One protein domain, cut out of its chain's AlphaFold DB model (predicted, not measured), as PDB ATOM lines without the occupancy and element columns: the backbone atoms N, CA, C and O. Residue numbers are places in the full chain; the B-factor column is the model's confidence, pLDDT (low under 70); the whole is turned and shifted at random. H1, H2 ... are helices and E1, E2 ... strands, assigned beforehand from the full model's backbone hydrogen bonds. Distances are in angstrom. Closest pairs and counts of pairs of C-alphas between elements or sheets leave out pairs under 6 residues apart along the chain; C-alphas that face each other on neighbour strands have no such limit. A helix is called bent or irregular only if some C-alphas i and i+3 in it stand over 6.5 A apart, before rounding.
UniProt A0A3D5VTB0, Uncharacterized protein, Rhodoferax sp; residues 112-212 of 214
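Overview. This is residues 112 to 212 of the 214 residues of an uncharacterized protein of Rhodoferax sp (UniProt A0A3D5VTB0). One twisted sheet of four strands has its helices over one face: H2 covers it, H3 folds back beside H2 and grazes the sheet, and H4, the longest helix, folds back again beside H3 near the end of the sheet where E1 begins. The short H1, which follows E4 after a tight link, packs near the end of the sheet where E3 begins and E4 ends. The printed part has 101 residues, with four named strands and then four named helices along the chain; the sheet is antiparallel, in the order E1 E2 E3 E4, and the class is mixed, helices and strands. The whole is compact, with a radius of gyration of the C-alphas of 13.8 A, and spans 39 by 31 by 22 A.

Arrangement. Begin with E1, residues 112 to 118, an edge strand, antiparallel to E2, residues 129 to 135; look at N 114 and O 133, 2.9 A apart. E2 and E3, residues 143 to 149, form a hairpin, with N 132 and O 146 at 2.9 A. E3 and the other edge strand, E4, residues 156 to 162, form a hairpin too, with N 147 and O 158 at 2.9 A. E1 to E4 make a meander, each strand the antiparallel neighbour of the one before. H1, residues 164 to 169, is on the sheet; the C-alphas of Phe 143 and Leu 164, the closest of E3 and H1, are 7.0 A apart. H2, residues 173 to 179, is over E2 at a height over the sheet of 8.5 A, and on the local plane it runs slantwise to E2 at 50 degrees; their closest C-alphas, of Tyr 131 and Leu 179, are 5.9 A apart. H3, residues 183 to 190, only grazes the sheet with residues 183 to 185. It touches H2 at a shallow tilt of 11 degrees, opposite ways, closest at the C-alphas of Phe 177 and Ala 183, 5.1 A apart. H4, residues 195 to 211, touches H3 with residues 198 to 202 alone, at a shallow tilt of 17 degrees, opposite ways; their closest C-alphas, of Val 189 and Leu 198, are 7.1 A apart. H1, H2 and H4 on one face of the sheet make two layers, helices and sheet. H2 and H4 are apart. In H1, H2 and H4 every O i to N i+4 pair is within hydrogen-bond range; in H3, 2 of 4 are.

Along the chain. Find C-alpha 112 at (199.927, 153.639, 129.489); from there E1 runs 17.8 A to C-alpha 118. E2 is 20.4 A long, and E3 and E4 are each 20.3 A. H1, H2 and H3 are 8.7, 9.9 and 11.3 A long; H3 is irregular, but only just, with C-alphas 184 and 187 6.9 A apart. H4 runs 24.5 A from (202.804, 158.209, 144.148) to C-alpha 211 at (201.095, 166.577, 121.133).

Size, cuts and confidence. The C-alphas farthest apart, those of His 153 and Asn 193, are 40.2 A apart. The printed part has no cut and no long link. Its mean pLDDT is 92.8; residues 152 to 155 and 211 to 212 are under 70.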
ATOM      1  N   LEU A 112     199.413 152.625 130.393       97.44
ATOM      2  CA  LEU A 112     199.927 153.639 129.489       97.44
ATOM      3  C   LEU A 112     201.439 153.482 129.348       97.44
ATOM      4  O   LEU A 112     202.166 153.343 130.328       97.44
ATOM      5  N   ARG A 113     201.927 153.547 128.119       96.19
ATOM      6  CA  ARG A 113     203.347 153.508 127.785       96.19
ATOM      7  C   ARG A 113     204.027 154.833 128.121       96.19
ATOM      8  O   ARG A 113     203.610 155.884 127.647       96.19
ATOM      9  N   LEU A 114     205.135 154.760 128.855       95.94
ATOM     10  CA  LEU A 114     206.046 155.889 129.101       95.94
ATOM     11  C   LEU A 114     207.246 155.879 128.163       95.94
ATOM     12  O   LEU A 114     207.732 156.937 127.764       95.94
ATOM     13  N   GLY A 115     207.719 154.678 127.836       95.56
ATOM     14  CA  GLY A 115     208.850 154.448 126.954       95.56
ATOM     15  C   GLY A 115     208.762 153.067 126.318       95.56
ATOM     16  O   GLY A 115     208.340 152.098 126.950       95.56
ATOM     17  N   TYR A 116     209.135 152.981 125.049       94.88
ATOM     18  CA  TYR A 116     209.276 151.733 124.313       94.88
ATOM     19  C   TYR A 116     210.241 151.981 123.164       94.88
ATOM     20  O   TYR A 116     209.883 152.651 122.194       94.88
ATOM     21  N   GLN A 117     211.457 151.460 123.270       96.75
ATOM     22  CA  GLN A 117     212.498 151.750 122.296       96.75
ATOM     23  C   GLN A 117     213.322 150.501 122.009       96.75
ATOM     24  O   GLN A 117     213.782 149.814 122.920       96.75
ATOM     25  N   ASN A 118     213.513 150.231 120.719       96.31
ATOM     26  CA  ASN A 118     214.453 149.224 120.258       96.31
ATOM     27  C   ASN A 118     215.868 149.812 120.292       96.31
ATOM     28  O   ASN A 118     216.122 150.855 119.688       96.31
ATOM     29  N   GLN A 119     216.755 149.137 121.011       97.06
ATOM     30  CA  GLN A 119     218.180 149.436 121.148       97.06
ATOM     31  C   GLN A 119     219.034 148.535 120.249       97.06
ATOM     32  O   GLN A 119     220.257 148.562 120.327       97.06
ATOM     33  N   ALA A 120     218.406 147.712 119.405       94.50
ATOM     34  CA  ALA A 120     219.125 146.970 118.390       94.50
ATOM     35  C   ALA A 120     219.660 147.900 117.275       94.50
ATOM     36  O   ALA A 120     218.986 148.868 116.914       94.50
ATOM     37  N   PRO A 121     220.826 147.585 116.681       95.00
ATOM     38  CA  PRO A 121     221.661 146.419 116.973       95.00
ATOM     39  C   PRO A 121     222.350 146.514 118.339       95.00
ATOM     40  O   PRO A 121     222.767 147.582 118.771       95.00
ATOM     41  N   SER A 122     222.479 145.373 119.013       94.38
ATOM     42  CA  SER A 122     223.174 145.253 120.297       94.38
ATOM     43  C   SER A 122     223.880 143.904 120.397       94.38
ATOM     44  O   SER A 122     223.549 142.979 119.652       94.38
ATOM     45  N   ASP A 123     224.763 143.749 121.382       92.44
ATOM     46  CA  ASP A 123     225.455 142.480 121.654       92.44
ATOM     47  C   ASP A 123     224.497 141.324 121.992       92.44
ATOM     48  O   ASP A 123     224.872 140.156 121.919       92.44
ATOM     49  N   LYS A 124     223.252 141.635 122.379       91.00
ATOM     50  CA  LYS A 124     222.214 140.643 122.692       91.00
ATOM     51  C   LYS A 124     221.462 140.170 121.453       91.00
ATOM     52  O   LYS A 124     221.135 138.991 121.354       91.00
ATOM     53  N   HIS A 125     221.152 141.083 120.535       92.44
ATOM     54  CA  HIS A 125     220.413 140.765 119.317       92.44
ATOM     55  C   HIS A 125     220.624 141.839 118.236       92.44
ATOM     56  O   HIS A 125     220.578 143.037 118.549       92.44
ATOM     57  N   PRO A 126     220.784 141.446 116.957       93.44
ATOM     58  CA  PRO A 126     221.051 142.384 115.867       93.44
ATOM     59  C   PRO A 126     219.851 143.257 115.482       93.44
ATOM     60  O   PRO A 126     220.051 144.325 114.913       93.44
ATOM     61  N   SER A 127     218.614 142.836 115.769       92.94
ATOM     62  CA  SER A 127     217.410 143.541 115.289       92.94
ATOM     63  C   SER A 127     216.320 143.785 116.336       92.94
ATOM     64  O   SER A 127     215.395 144.550 116.074       92.94
ATOM     65  N   HIS A 128     216.411 143.175 117.520       93.12
ATOM     66  CA  HIS A 128     215.344 143.227 118.529       93.12
ATOM     67  C   HIS A 128     215.913 143.129 119.936       93.12
ATOM     68  O   HIS A 128     216.185 142.040 120.439       93.12
ATOM     69  N   HIS A 129     216.097 144.289 120.546       95.19
ATOM     70  CA  HIS A 129     216.478 144.434 121.938       95.19
ATOM     71  C   HIS A 129     215.743 145.658 122.478       95.19
ATOM     72  O   HIS A 129     216.204 146.789 122.362       95.19
ATOM     73  N   VAL A 130     214.532 145.436 122.965       95.50
ATOM     74  CA  VAL A 130     213.589 146.485 123.326       95.50
ATOM     75  C   VAL A 130     213.573 146.680 124.828       95.50
ATOM     76  O   VAL A 130     213.361 145.730 125.575       95.50
ATOM     77  N   TYR A 131     213.691 147.933 125.248       97.19
ATOM     78  CA  TYR A 131     213.420 148.360 126.614       97.19
ATOM     79  C   TYR A 131     212.057 149.041 126.655       97.19
ATOM     80  O   TYR A 131     211.751 149.893 125.813       97.19
ATOM     81  N   CYS A 132     211.235 148.689 127.639       96.31
ATOM     82  CA  CYS A 132     209.920 149.278 127.829       96.31
ATOM     83  C   CYS A 132     209.665 149.689 129.280       96.31
ATOM     84  O   CYS A 132     210.162 149.080 130.229       96.31
ATOM     85  N   VAL A 133     208.876 150.753 129.420       97.94
ATOM     86  CA  VAL A 133     208.362 151.267 130.687       97.94
ATOM     87  C   VAL A 133     206.883 151.580 130.494       97.94
ATOM     88  O   VAL A 133     206.519 152.360 129.607       97.94
ATOM     89  N   TYR A 134     206.036 150.988 131.331       97.75
ATOM     90  CA  TYR A 134     204.595 151.233 131.358       97.75
ATOM     91  C   TYR A 134     204.158 151.692 132.749       97.75
ATOM     92  O   TYR A 134     204.759 151.333 133.761       97.75
ATOM     93  N   LEU A 135     203.085 152.472 132.789       97.81
ATOM     94  CA  LEU A 135     202.330 152.751 133.997       97.81
ATOM     95  C   LEU A 135     201.068 151.918 134.025       97.81
ATOM     96  O   LEU A 135     200.370 151.839 133.020       97.81
ATOM     97  N   TYR A 136     200.741 151.419 135.206       97.62
ATOM     98  CA  TYR A 136     199.458 150.832 135.560       97.62
ATOM     99  C   TYR A 136     198.870 151.656 136.711       97.62
ATOM    100  O   TYR A 136     199.032 151.276 137.872       97.62
ATOM    101  N   PRO A 137     198.240 152.819 136.445       96.38
ATOM    102  CA  PRO A 137     197.923 153.803 137.486       96.38
ATOM    103  C   PRO A 137     197.014 153.298 138.614       96.38
ATOM    104  O   PRO A 137     197.005 153.878 139.696       96.38
ATOM    105  N   PHE A 138     196.266 152.224 138.362       95.75
ATOM    106  CA  PHE A 138     195.330 151.624 139.312       95.75
ATOM    107  C   PHE A 138     195.832 150.305 139.921       95.75
ATOM    108  O   PHE A 138     195.128 149.693 140.719       95.75
ATOM    109  N   HIS A 139     197.026 149.847 139.541       96.50
ATOM    110  CA  HIS A 139     197.647 148.646 140.094       96.50
ATOM    111  C   HIS A 139     198.428 148.988 141.373       96.50
ATOM    112  O   HIS A 139     199.001 150.071 141.491       96.50
ATOM    113  N   GLU A 140     198.507 148.051 142.324       95.81
ATOM    114  CA  GLU A 140     199.250 148.234 143.589       95.81
ATOM    115  C   GLU A 140     200.738 148.562 143.375       95.81
ATOM    116  O   GLU A 140     201.358 149.296 144.145       95.81
ATOM    117  N   LYS A 141     201.292 148.045 142.278       97.69
ATOM    118  CA  LYS A 141     202.651 148.268 141.790       97.69
ATOM    119  C   LYS A 141     202.576 148.940 140.420       97.69
ATOM    120  O   LYS A 141     202.496 148.228 139.420       97.69
ATOM    121  N   PRO A 142     202.493 150.276 140.353       97.31
ATOM    122  CA  PRO A 142     202.066 150.959 139.142       97.31
ATOM    123  C   PRO A 142     203.180 151.157 138.109       97.31
ATOM    124  O   PRO A 142     202.887 151.633 137.018       97.31
ATOM    125  N   PHE A 143     204.439 150.829 138.412       98.19
ATOM    126  CA  PHE A 143     205.558 151.006 137.483       98.19
ATOM    127  C   PHE A 143     206.011 149.666 136.921       98.19
ATOM    128  O   PHE A 143     206.621 148.880 137.639       98.19
ATOM    129  N   ALA A 144     205.765 149.424 135.637       97.62
ATOM    130  CA  ALA A 144     206.257 148.240 134.949       97.62
ATOM    131  C   ALA A 144     207.533 148.568 134.176       97.62
ATOM    132  O   ALA A 144     207.547 149.491 133.358       97.62
ATOM    133  N   ILE A 145     208.583 147.784 134.396       97.25
ATOM    134  CA  ILE A 145     209.838 147.841 133.649       97.25
ATOM    135  C   ILE A 145     210.043 146.495 132.963       97.25
ATOM    136  O   ILE A 145     209.930 145.454 133.612       97.25
ATOM    137  N   GLY A 146     210.377 146.511 131.671       95.25
ATOM    138  CA  GLY A 146     210.645 145.285 130.929       95.25
ATOM    139  C   GLY A 146     211.696 145.405 129.835       95.25
ATOM    140  O   GLY A 146     211.991 146.488 129.324       95.25
ATOM    141  N   GLU A 147     212.256 144.257 129.481       94.88
ATOM    142  CA  GLU A 147     213.260 144.058 128.440       94.88
ATOM    143  C   GLU A 147     212.808 142.881 127.571       94.88
ATOM    144  O   GLU A 147     212.377 141.853 128.092       94.88
ATOM    145  N   SER A 148     212.874 143.029 126.251       92.81
ATOM    146  CA  SER A 148     212.489 142.001 125.278       92.81
ATOM    147  C   SER A 148     213.595 141.837 124.240       92.81
ATOM    148  O   SER A 148     213.973 142.787 123.557       92.81
ATOM    149  N   ILE A 149     214.116 140.621 124.113       91.31
ATOM    150  CA  ILE A 149     215.250 140.248 123.267       91.31
ATOM    151  C   ILE A 149     214.791 139.161 122.287       91.31
ATOM    152  O   ILE A 149     214.062 138.240 122.657       91.31
ATOM    153  N   GLY A 150     215.219 139.262 121.026       83.75
ATOM    154  CA  GLY A 150     214.945 138.266 119.981       83.75
ATOM    155  C   GLY A 150     213.633 138.477 119.220       83.75
ATOM    156  O   GLY A 150     213.622 138.387 117.995       83.75
ATOM    157  N   GLY A 151     212.559 138.842 119.923       75.38
ATOM    158  CA  GLY A 151     211.221 139.024 119.350       75.38
ATOM    159  C   GLY A 151     210.570 137.709 118.881       75.38
ATOM    160  O   GLY A 151     211.219 136.669 118.753       75.38
ATOM    161  N   GLY A 152     209.264 137.734 118.605       66.94
ATOM    162  CA  GLY A 152     208.546 136.572 118.058       66.94
ATOM    163  C   GLY A 152     208.473 135.383 119.027       66.94
ATOM    164  O   GLY A 152     208.276 135.568 120.210       66.94
ATOM    165  N   HIS A 153     208.602 134.142 118.546       53.91
ATOM    166  CA  HIS A 153     208.479 132.932 119.388       53.91
ATOM    167  C   HIS A 153     209.764 132.576 120.168       53.91
ATOM    168  O   HIS A 153     209.802 131.555 120.850       53.91
ATOM    169  N   ALA A 154     210.819 133.385 120.050       54.34
ATOM    170  CA  ALA A 154     212.122 133.159 120.677       54.34
ATOM    171  C   ALA A 154     212.386 134.147 121.831       54.34
ATOM    172  O   ALA A 154     213.532 134.541 122.052       54.34
ATOM    173  N   GLU A 155     211.332 134.596 122.525       63.91
ATOM    174  CA  GLU A 155     211.438 135.681 123.504       63.91
ATOM    175  C   GLU A 155     212.318 135.290 124.693       63.91
ATOM    176  O   GLU A 155     211.980 134.423 125.500       63.91
ATOM    177  N   MET A 156     213.440 135.990 124.829       76.44
ATOM    178  CA  MET A 156     214.089 136.183 126.118       76.44
ATOM    179  C   MET A 156     213.678 137.560 126.624       76.44
ATOM    180  O   MET A 156     213.684 138.526 125.863       76.44
ATOM    181  N   GLY A 157     213.312 137.679 127.892       80.69
ATOM    182  CA  GLY A 157     212.878 138.960 128.425       80.69
ATOM    183  C   GLY A 157     212.149 138.843 129.747       80.69
ATOM    184  O   GLY A 157     211.912 137.748 130.256       80.69
ATOM    185  N   TYR A 158     211.799 139.994 130.299       87.50
ATOM    186  CA  TYR A 158     211.002 140.100 131.511       87.50
ATOM    187  C   TYR A 158     210.167 141.375 131.483       87.50
ATOM    188  O   TYR A 158     210.470 142.329 130.771       87.50
ATOM    189  N   SER A 159     209.118 141.386 132.299       91.44
ATOM    190  CA  SER A 159     208.398 142.587 132.694       91.44
ATOM    191  C   SER A 159     208.012 142.430 134.156       91.44
ATOM    192  O   SER A 159     207.437 141.409 134.535       91.44
ATOM    193  N   VAL A 160     208.381 143.402 134.986       96.19
ATOM    194  CA  VAL A 160     208.139 143.364 136.430       96.19
ATOM    195  C   VAL A 160     207.513 144.678 136.868       96.19
ATOM    196  O   VAL A 160     207.942 145.754 136.451       96.19
ATOM    197  N   ASN A 161     206.493 144.567 137.717       97.44
ATOM    198  CA  ASN A 161     205.809 145.697 138.327       97.44
ATOM    199  C   ASN A 161     206.427 146.047 139.684       97.44
ATOM    200  O   ASN A 161     206.673 145.166 140.511       97.44
ATOM    201  N   TYR A 162     206.583 147.342 139.933       98.06
ATOM    202  CA  TYR A 162     207.161 147.915 141.140       98.06
ATOM    203  C   TYR A 162     206.249 148.995 141.731       98.06
ATOM    204  O   TYR A 162     205.610 149.776 141.016       98.06
ATOM    205  N   THR A 163     206.207 149.071 143.058       97.94
ATOM    206  CA  THR A 163     205.836 150.305 143.764       97.94
ATOM    207  C   THR A 163     206.869 151.403 143.480       97.94
ATOM    208  O   THR A 163     207.983 151.118 143.038       97.94
ATOM    209  N   LEU A 164     206.549 152.669 143.778       97.62
ATOM    210  CA  LEU A 164     207.528 153.759 143.651       97.62
ATOM    211  C   LEU A 164     208.785 153.503 144.505       97.62
ATOM    212  O   LEU A 164     209.898 153.725 144.042       97.62
ATOM    213  N   ALA A 165     208.615 153.005 145.733       97.06
ATOM    214  CA  ALA A 165     209.730 152.727 146.634       97.06
ATOM    215  C   ALA A 165     210.624 151.590 146.117       97.06
ATOM    216  O   ALA A 165     211.846 151.729 146.109       97.06
ATOM    217  N   GLU A 166     210.026 150.491 145.646       97.94
ATOM    218  CA  GLU A 166     210.780 149.383 145.047       97.94
ATOM    219  C   GLU A 166     211.522 149.839 143.785       97.94
ATOM    220  O   GLU A 166     212.696 149.521 143.631       97.94
ATOM    221  N   LEU A 167     210.872 150.631 142.922       97.81
ATOM    222  CA  LEU A 167     211.489 151.197 141.723       97.81
ATOM    223  C   LEU A 167     212.723 152.037 142.071       97.81
ATOM    224  O   LEU A 167     213.785 151.838 141.488       97.81
ATOM    225  N   LEU A 168     212.599 152.958 143.031       97.25
ATOM    226  CA  LEU A 168     213.692 153.843 143.444       97.25
ATOM    227  C   LEU A 168     214.857 153.093 144.109       97.25
ATOM    228  O   LEU A 168     215.981 153.591 144.086       97.25
ATOM    229  N   ALA A 169     214.599 151.912 144.675       97.12
ATOM    230  CA  ALA A 169     215.618 151.048 145.261       97.12
ATOM    231  C   ALA A 169     216.402 150.225 144.220       97.12
ATOM    232  O   ALA A 169     217.465 149.697 144.548       97.12
ATOM    233  N   LEU A 170     215.917 150.108 142.976       96.06
ATOM    234  CA  LEU A 170     216.644 149.421 141.905       96.06
ATOM    235  C   LEU A 170     217.854 150.261 141.455       96.06
ATOM    236  O   LEU A 170     217.673 151.403 141.048       96.06
ATOM    237  N   PRO A 171     219.085 149.728 141.432       92.75
ATOM    238  CA  PRO A 171     220.260 150.516 141.044       92.75
ATOM    239  C   PRO A 171     220.175 151.152 139.642       92.75
ATOM    240  O   PRO A 171     220.565 152.305 139.464       92.75
ATOM    241  N   ASP A 172     219.601 150.438 138.668       93.88
ATOM    242  CA  ASP A 172     219.669 150.801 137.244       93.88
ATOM    243  C   ASP A 172     218.344 151.303 136.646       93.88
ATOM    244  O   ASP A 172     218.217 151.432 135.424       93.88
ATOM    245  N   TRP A 173     217.339 151.639 137.467       97.00
ATOM    246  CA  TRP A 173     216.026 152.042 136.937       97.00
ATOM    247  C   TRP A 173     216.111 153.256 135.999       97.00
ATOM    248  O   TRP A 173     215.426 153.309 134.978       97.00
ATOM    249  N   LYS A 174     217.000 154.214 136.300       98.19
ATOM    250  CA  LYS A 174     217.217 155.409 135.466       98.19
ATOM    251  C   LYS A 174     217.735 155.030 134.087       98.19
ATOM    252  O   LYS A 174     217.233 155.531 133.083       98.19
ATOM    253  N   ARG A 175     218.691 154.097 134.037       97.75
ATOM    254  CA  ARG A 175     219.254 153.599 132.783       97.75
ATOM    255  C   ARG A 175     218.186 152.908 131.941       97.75
ATOM    256  O   ARG A 175     218.147 153.098 130.730       97.75
ATOM    257  N   HIS A 176     217.274 152.170 132.569       97.50
ATOM    258  CA  HIS A 176     216.153 151.542 131.867       97.50
ATOM    259  C   HIS A 176     215.182 152.567 131.268       97.50
ATOM    260  O   HIS A 176     214.719 152.425 130.132       97.50
ATOM    261  N   PHE A 177     214.898 153.645 132.001       98.19
ATOM    262  CA  PHE A 177     214.107 154.763 131.486       98.19
ATOM    263  C   PHE A 177     214.803 155.434 130.295       98.19
ATOM    264  O   PHE A 177     214.153 155.727 129.298       98.19
ATOM    265  N   GLU A 178     216.122 155.623 130.337       97.94
ATOM    266  CA  GLU A 178     216.876 156.147 129.192       97.94
ATOM    267  C   GLU A 178     216.790 155.229 127.971       97.94
ATOM    268  O   GLU A 178     216.433 155.677 126.881       97.94
ATOM    269  N   LEU A 179     217.070 153.937 128.159       97.69
ATOM    270  CA  LEU A 179     217.069 152.944 127.086       97.69
ATOM    271  C   LEU A 179     215.679 152.722 126.483       97.69
ATOM    272  O   LEU A 179     215.580 152.346 125.321       97.69
ATOM    273  N   SER A 180     214.605 152.985 127.225       97.31
ATOM    274  CA  SER A 180     213.230 152.923 126.711       97.31
ATOM    275  C   SER A 180     212.760 154.221 126.037       97.31
ATOM    276  O   SER A 180     211.627 154.284 125.565       97.31
ATOM    277  N   GLY A 181     213.585 155.275 125.995       96.19
ATOM    278  CA  GLY A 181     213.179 156.606 125.518       96.19
ATOM    279  C   GLY A 181     212.346 157.412 126.532       96.19
ATOM    280  O   GLY A 181     211.892 158.519 126.241       96.19
ATOM    281  N   GLY A 182     212.175 156.887 127.747       96.19
ATOM    282  CA  GLY A 182     211.479 157.501 128.879       96.19
ATOM    283  C   GLY A 182     212.346 158.415 129.757       96.19
ATOM    284  O   GLY A 182     211.923 158.765 130.857       96.19
ATOM    285  N   ALA A 183     213.543 158.824 129.312       97.00
ATOM    286  CA  ALA A 183     214.488 159.634 130.102       97.00
ATOM    287  C   ALA A 183     213.862 160.905 130.709       97.00
ATOM    288  O   ALA A 183     214.215 161.324 131.810       97.00
ATOM    289  N   TRP A 184     212.889 161.500 130.016       96.19
ATOM    290  CA  TRP A 184     212.161 162.692 130.458       96.19
ATOM    291  C   TRP A 184     211.423 162.502 131.796       96.19
ATOM    292  O   TRP A 184     211.215 163.476 132.517       96.19
ATOM    293  N   ALA A 185     211.037 161.269 132.141       97.44
ATOM    294  CA  ALA A 185     210.308 160.962 133.369       97.44
ATOM    295  C   ALA A 185     211.236 160.780 134.583       97.44
ATOM    296  O   ALA A 185     210.784 160.915 135.719       97.44
ATOM    297  N   VAL A 186     212.535 160.532 134.371       97.81
ATOM    298  CA  VAL A 186     213.526 160.331 135.444       97.81
ATOM    299  C   VAL A 186     213.527 161.453 136.491       97.81
ATOM    300  O   VAL A 186     213.466 161.125 137.680       97.81
ATOM    301  N   PRO A 187     213.573 162.754 136.137       97.19
ATOM    302  CA  PRO A 187     213.535 163.815 137.144       97.19
ATOM    303  C   PRO A 187     212.210 163.871 137.915       97.19
ATOM    304  O   PRO A 187     212.222 164.236 139.088       97.19
ATOM    305  N   LEU A 188     211.083 163.488 137.307       97.38
ATOM    306  CA  LEU A 188     209.784 163.451 137.989       97.38
ATOM    307  C   LEU A 188     209.739 162.307 139.005       97.38
ATOM    308  O   LEU A 188     209.408 162.519 140.166       97.38
ATOM    309  N   VAL A 189     210.150 161.110 138.581       97.56
ATOM    310  CA  VAL A 189     210.179 159.911 139.430       97.56
ATOM    311  C   VAL A 189     211.182 160.065 140.575       97.56
ATOM    312  O   VAL A 189     210.861 159.735 141.711       97.56
ATOM    313  N   SER A 190     212.372 160.619 140.311       96.38
ATOM    314  CA  SER A 190     213.440 160.752 141.319       96.38
ATOM    315  C   SER A 190     213.073 161.669 142.487       96.38
ATOM    316  O   SER A 190     213.605 161.495 143.578       96.38
ATOM    317  N   ASN A 191     212.218 162.668 142.252       93.38
ATOM    318  CA  ASN A 191     211.872 163.694 143.240       93.38
ATOM    319  C   ASN A 191     210.478 163.495 143.848       93.38
ATOM    320  O   ASN A 191     210.033 164.315 144.650       93.38
ATOM    321  N   ALA A 192     209.766 162.442 143.450       92.50
ATOM    322  CA  ALA A 192     208.411 162.205 143.906       92.50
ATOM    323  C   ALA A 192     208.379 161.640 145.326       92.50
ATOM    324  O   ALA A 192     209.077 160.687 145.663       92.50
ATOM    325  N   ASN A 193     207.487 162.199 146.133       88.62
ATOM    326  CA  ASN A 193     207.141 161.727 147.470       88.62
ATOM    327  C   ASN A 193     205.705 161.182 147.545       88.62
ATOM    328  O   ASN A 193     205.409 160.385 148.427       88.62
ATOM    329  N   GLU A 194     204.839 161.562 146.602       94.12
ATOM    330  CA  GLU A 194     203.428 161.174 146.564       94.12
ATOM    331  C   GLU A 194     203.095 160.393 145.279       94.12
ATOM    332  O   GLU A 194     202.897 161.002 144.220       94.12
ATOM    333  N   PRO A 195     202.996 159.046 145.333       93.12
ATOM    334  CA  PRO A 195     202.804 158.209 144.148       93.12
ATOM    335  C   PRO A 195     201.586 158.586 143.299       93.12
ATOM    336  O   PRO A 195     201.680 158.618 142.076       93.12
ATOM    337  N   LYS A 196     200.449 158.920 143.923       92.31
ATOM    338  CA  LYS A 196     199.223 159.288 143.192       92.31
ATOM    339  C   LYS A 196     199.394 160.578 142.386       92.31
ATOM    340  O   LYS A 196     198.963 160.645 141.237       92.31
ATOM    341  N   VAL A 197     200.045 161.583 142.974       95.69
ATOM    342  CA  VAL A 197     200.321 162.859 142.299       95.69
ATOM    343  C   VAL A 197     201.299 162.639 141.148       95.69
ATOM    344  O   VAL A 197     201.052 163.121 140.043       95.69
ATOM    345  N   LEU A 198     202.353 161.846 141.377       97.50
ATOM    346  CA  LEU A 198     203.310 161.477 140.337       97.50
ATOM    347  C   LEU A 198     202.629 160.766 139.160       97.50
ATOM    348  O   LEU A 198     202.872 161.131 138.016       97.50
ATOM    349  N   LEU A 199     201.774 159.770 139.412       97.12
ATOM    350  CA  LEU A 199     201.093 159.027 138.345       97.12
ATOM    351  C   LEU A 199     200.224 159.943 137.484       97.12
ATOM    352  O   LEU A 199     200.318 159.893 136.258       97.12
ATOM    353  N   LYS A 200     199.439 160.824 138.116       96.31
ATOM    354  CA  LYS A 200     198.641 161.825 137.399       96.31
ATOM    355  C   LYS A 200     199.525 162.726 136.538       96.31
ATOM    356  O   LYS A 200     199.243 162.903 135.356       96.31
ATOM    357  N   GLN A 201     200.622 163.227 137.106       96.81
ATOM    358  CA  GLN A 201     201.568 164.079 136.391       96.81
ATOM    359  C   GLN A 201     202.224 163.353 135.208       96.81
ATOM    360  O   GLN A 201     202.345 163.927 134.131       96.81
ATOM    361  N   LEU A 202     202.638 162.095 135.375       97.94
ATOM    362  CA  LEU A 202     203.250 161.312 134.300       97.94
ATOM    363  C   LEU A 202     202.267 161.057 133.157       97.94
ATOM    364  O   LEU A 202     202.645 161.208 131.999       97.94
ATOM    365  N   VAL A 203     201.013 160.720 133.469       97.25
ATOM    366  CA  VAL A 203     199.960 160.525 132.461       97.25
ATOM    367  C   VAL A 203     199.710 161.818 131.687       97.25
ATOM    368  O   VAL A 203     199.740 161.809 130.459       97.25
ATOM    369  N   GLU A 204     199.566 162.949 132.378       95.81
ATOM    370  CA  GLU A 204     199.397 164.259 131.735       95.81
ATOM    371  C   GLU A 204     200.598 164.643 130.863       95.81
ATOM    372  O   GLU A 204     200.421 165.146 129.753       95.81
ATOM    373  N   MET A 205     201.818 164.365 131.326       95.75
ATOM    374  CA  MET A 205     203.038 164.617 130.562       95.75
ATOM    375  C   MET A 205     203.133 163.738 129.313       95.75
ATOM    376  O   MET A 205     203.564 164.232 128.274       95.75
ATOM    377  N   VAL A 206     202.718 162.467 129.366       95.50
ATOM    378  CA  VAL A 206     202.622 161.630 128.158       95.50
ATOM    379  C   VAL A 206     201.655 162.262 127.166       95.50
ATOM    380  O   VAL A 206     202.026 162.465 126.011       95.50
ATOM    381  N   CYS A 207     200.463 162.658 127.618       94.81
ATOM    382  CA  CYS A 207     199.475 163.279 126.743       94.81
ATOM    383  C   CYS A 207     200.010 164.551 126.066       94.81
ATOM    384  O   CYS A 207     199.861 164.732 124.860       94.81
ATOM    385  N   GLN A 208     200.704 165.409 126.817       91.50
ATOM    386  CA  GLN A 208     201.327 166.620 126.274       91.50
ATOM    387  C   GLN A 208     202.440 166.310 125.266       91.50
ATOM    388  O   GLN A 208     202.556 166.983 124.243       91.50
ATOM    389  N   ARG A 209     203.269 165.297 125.541       89.94
ATOM    390  CA  ARG A 209     204.407 164.926 124.686       89.94
ATOM    391  C   ARG A 209     203.972 164.315 123.363       89.94
ATOM    392  O   ARG A 209     204.594 164.612 122.353       89.94
ATOM    393  N   GLU A 210     202.890 163.545 123.348       85.88
ATOM    394  CA  GLU A 210     202.283 163.041 122.108       85.88
ATOM    395  C   GLU A 210     201.690 164.174 121.245       85.88
ATOM    396  O   GLU A 210     201.452 164.003 120.047       85.88
ATOM    397  N   GLY A 211     201.469 165.354 121.840       60.97
ATOM    398  CA  GLY A 211     201.095 166.577 121.133       60.97
ATOM    399  C   GLY A 211     202.220 167.496 120.707       60.97
ATOM    400  O   GLY A 211     201.986 168.380 119.879       60.97
ATOM    401  N   GLY A 212     203.431 167.271 121.211       53.22
ATOM    402  CA  GLY A 212     204.633 167.897 120.689       53.22
ATOM    403  C   GLY A 212     204.993 167.252 119.359       53.22
ATOM    404  O   GLY A 212     205.528 166.149 119.329       53.22
TER     405      GLY A 212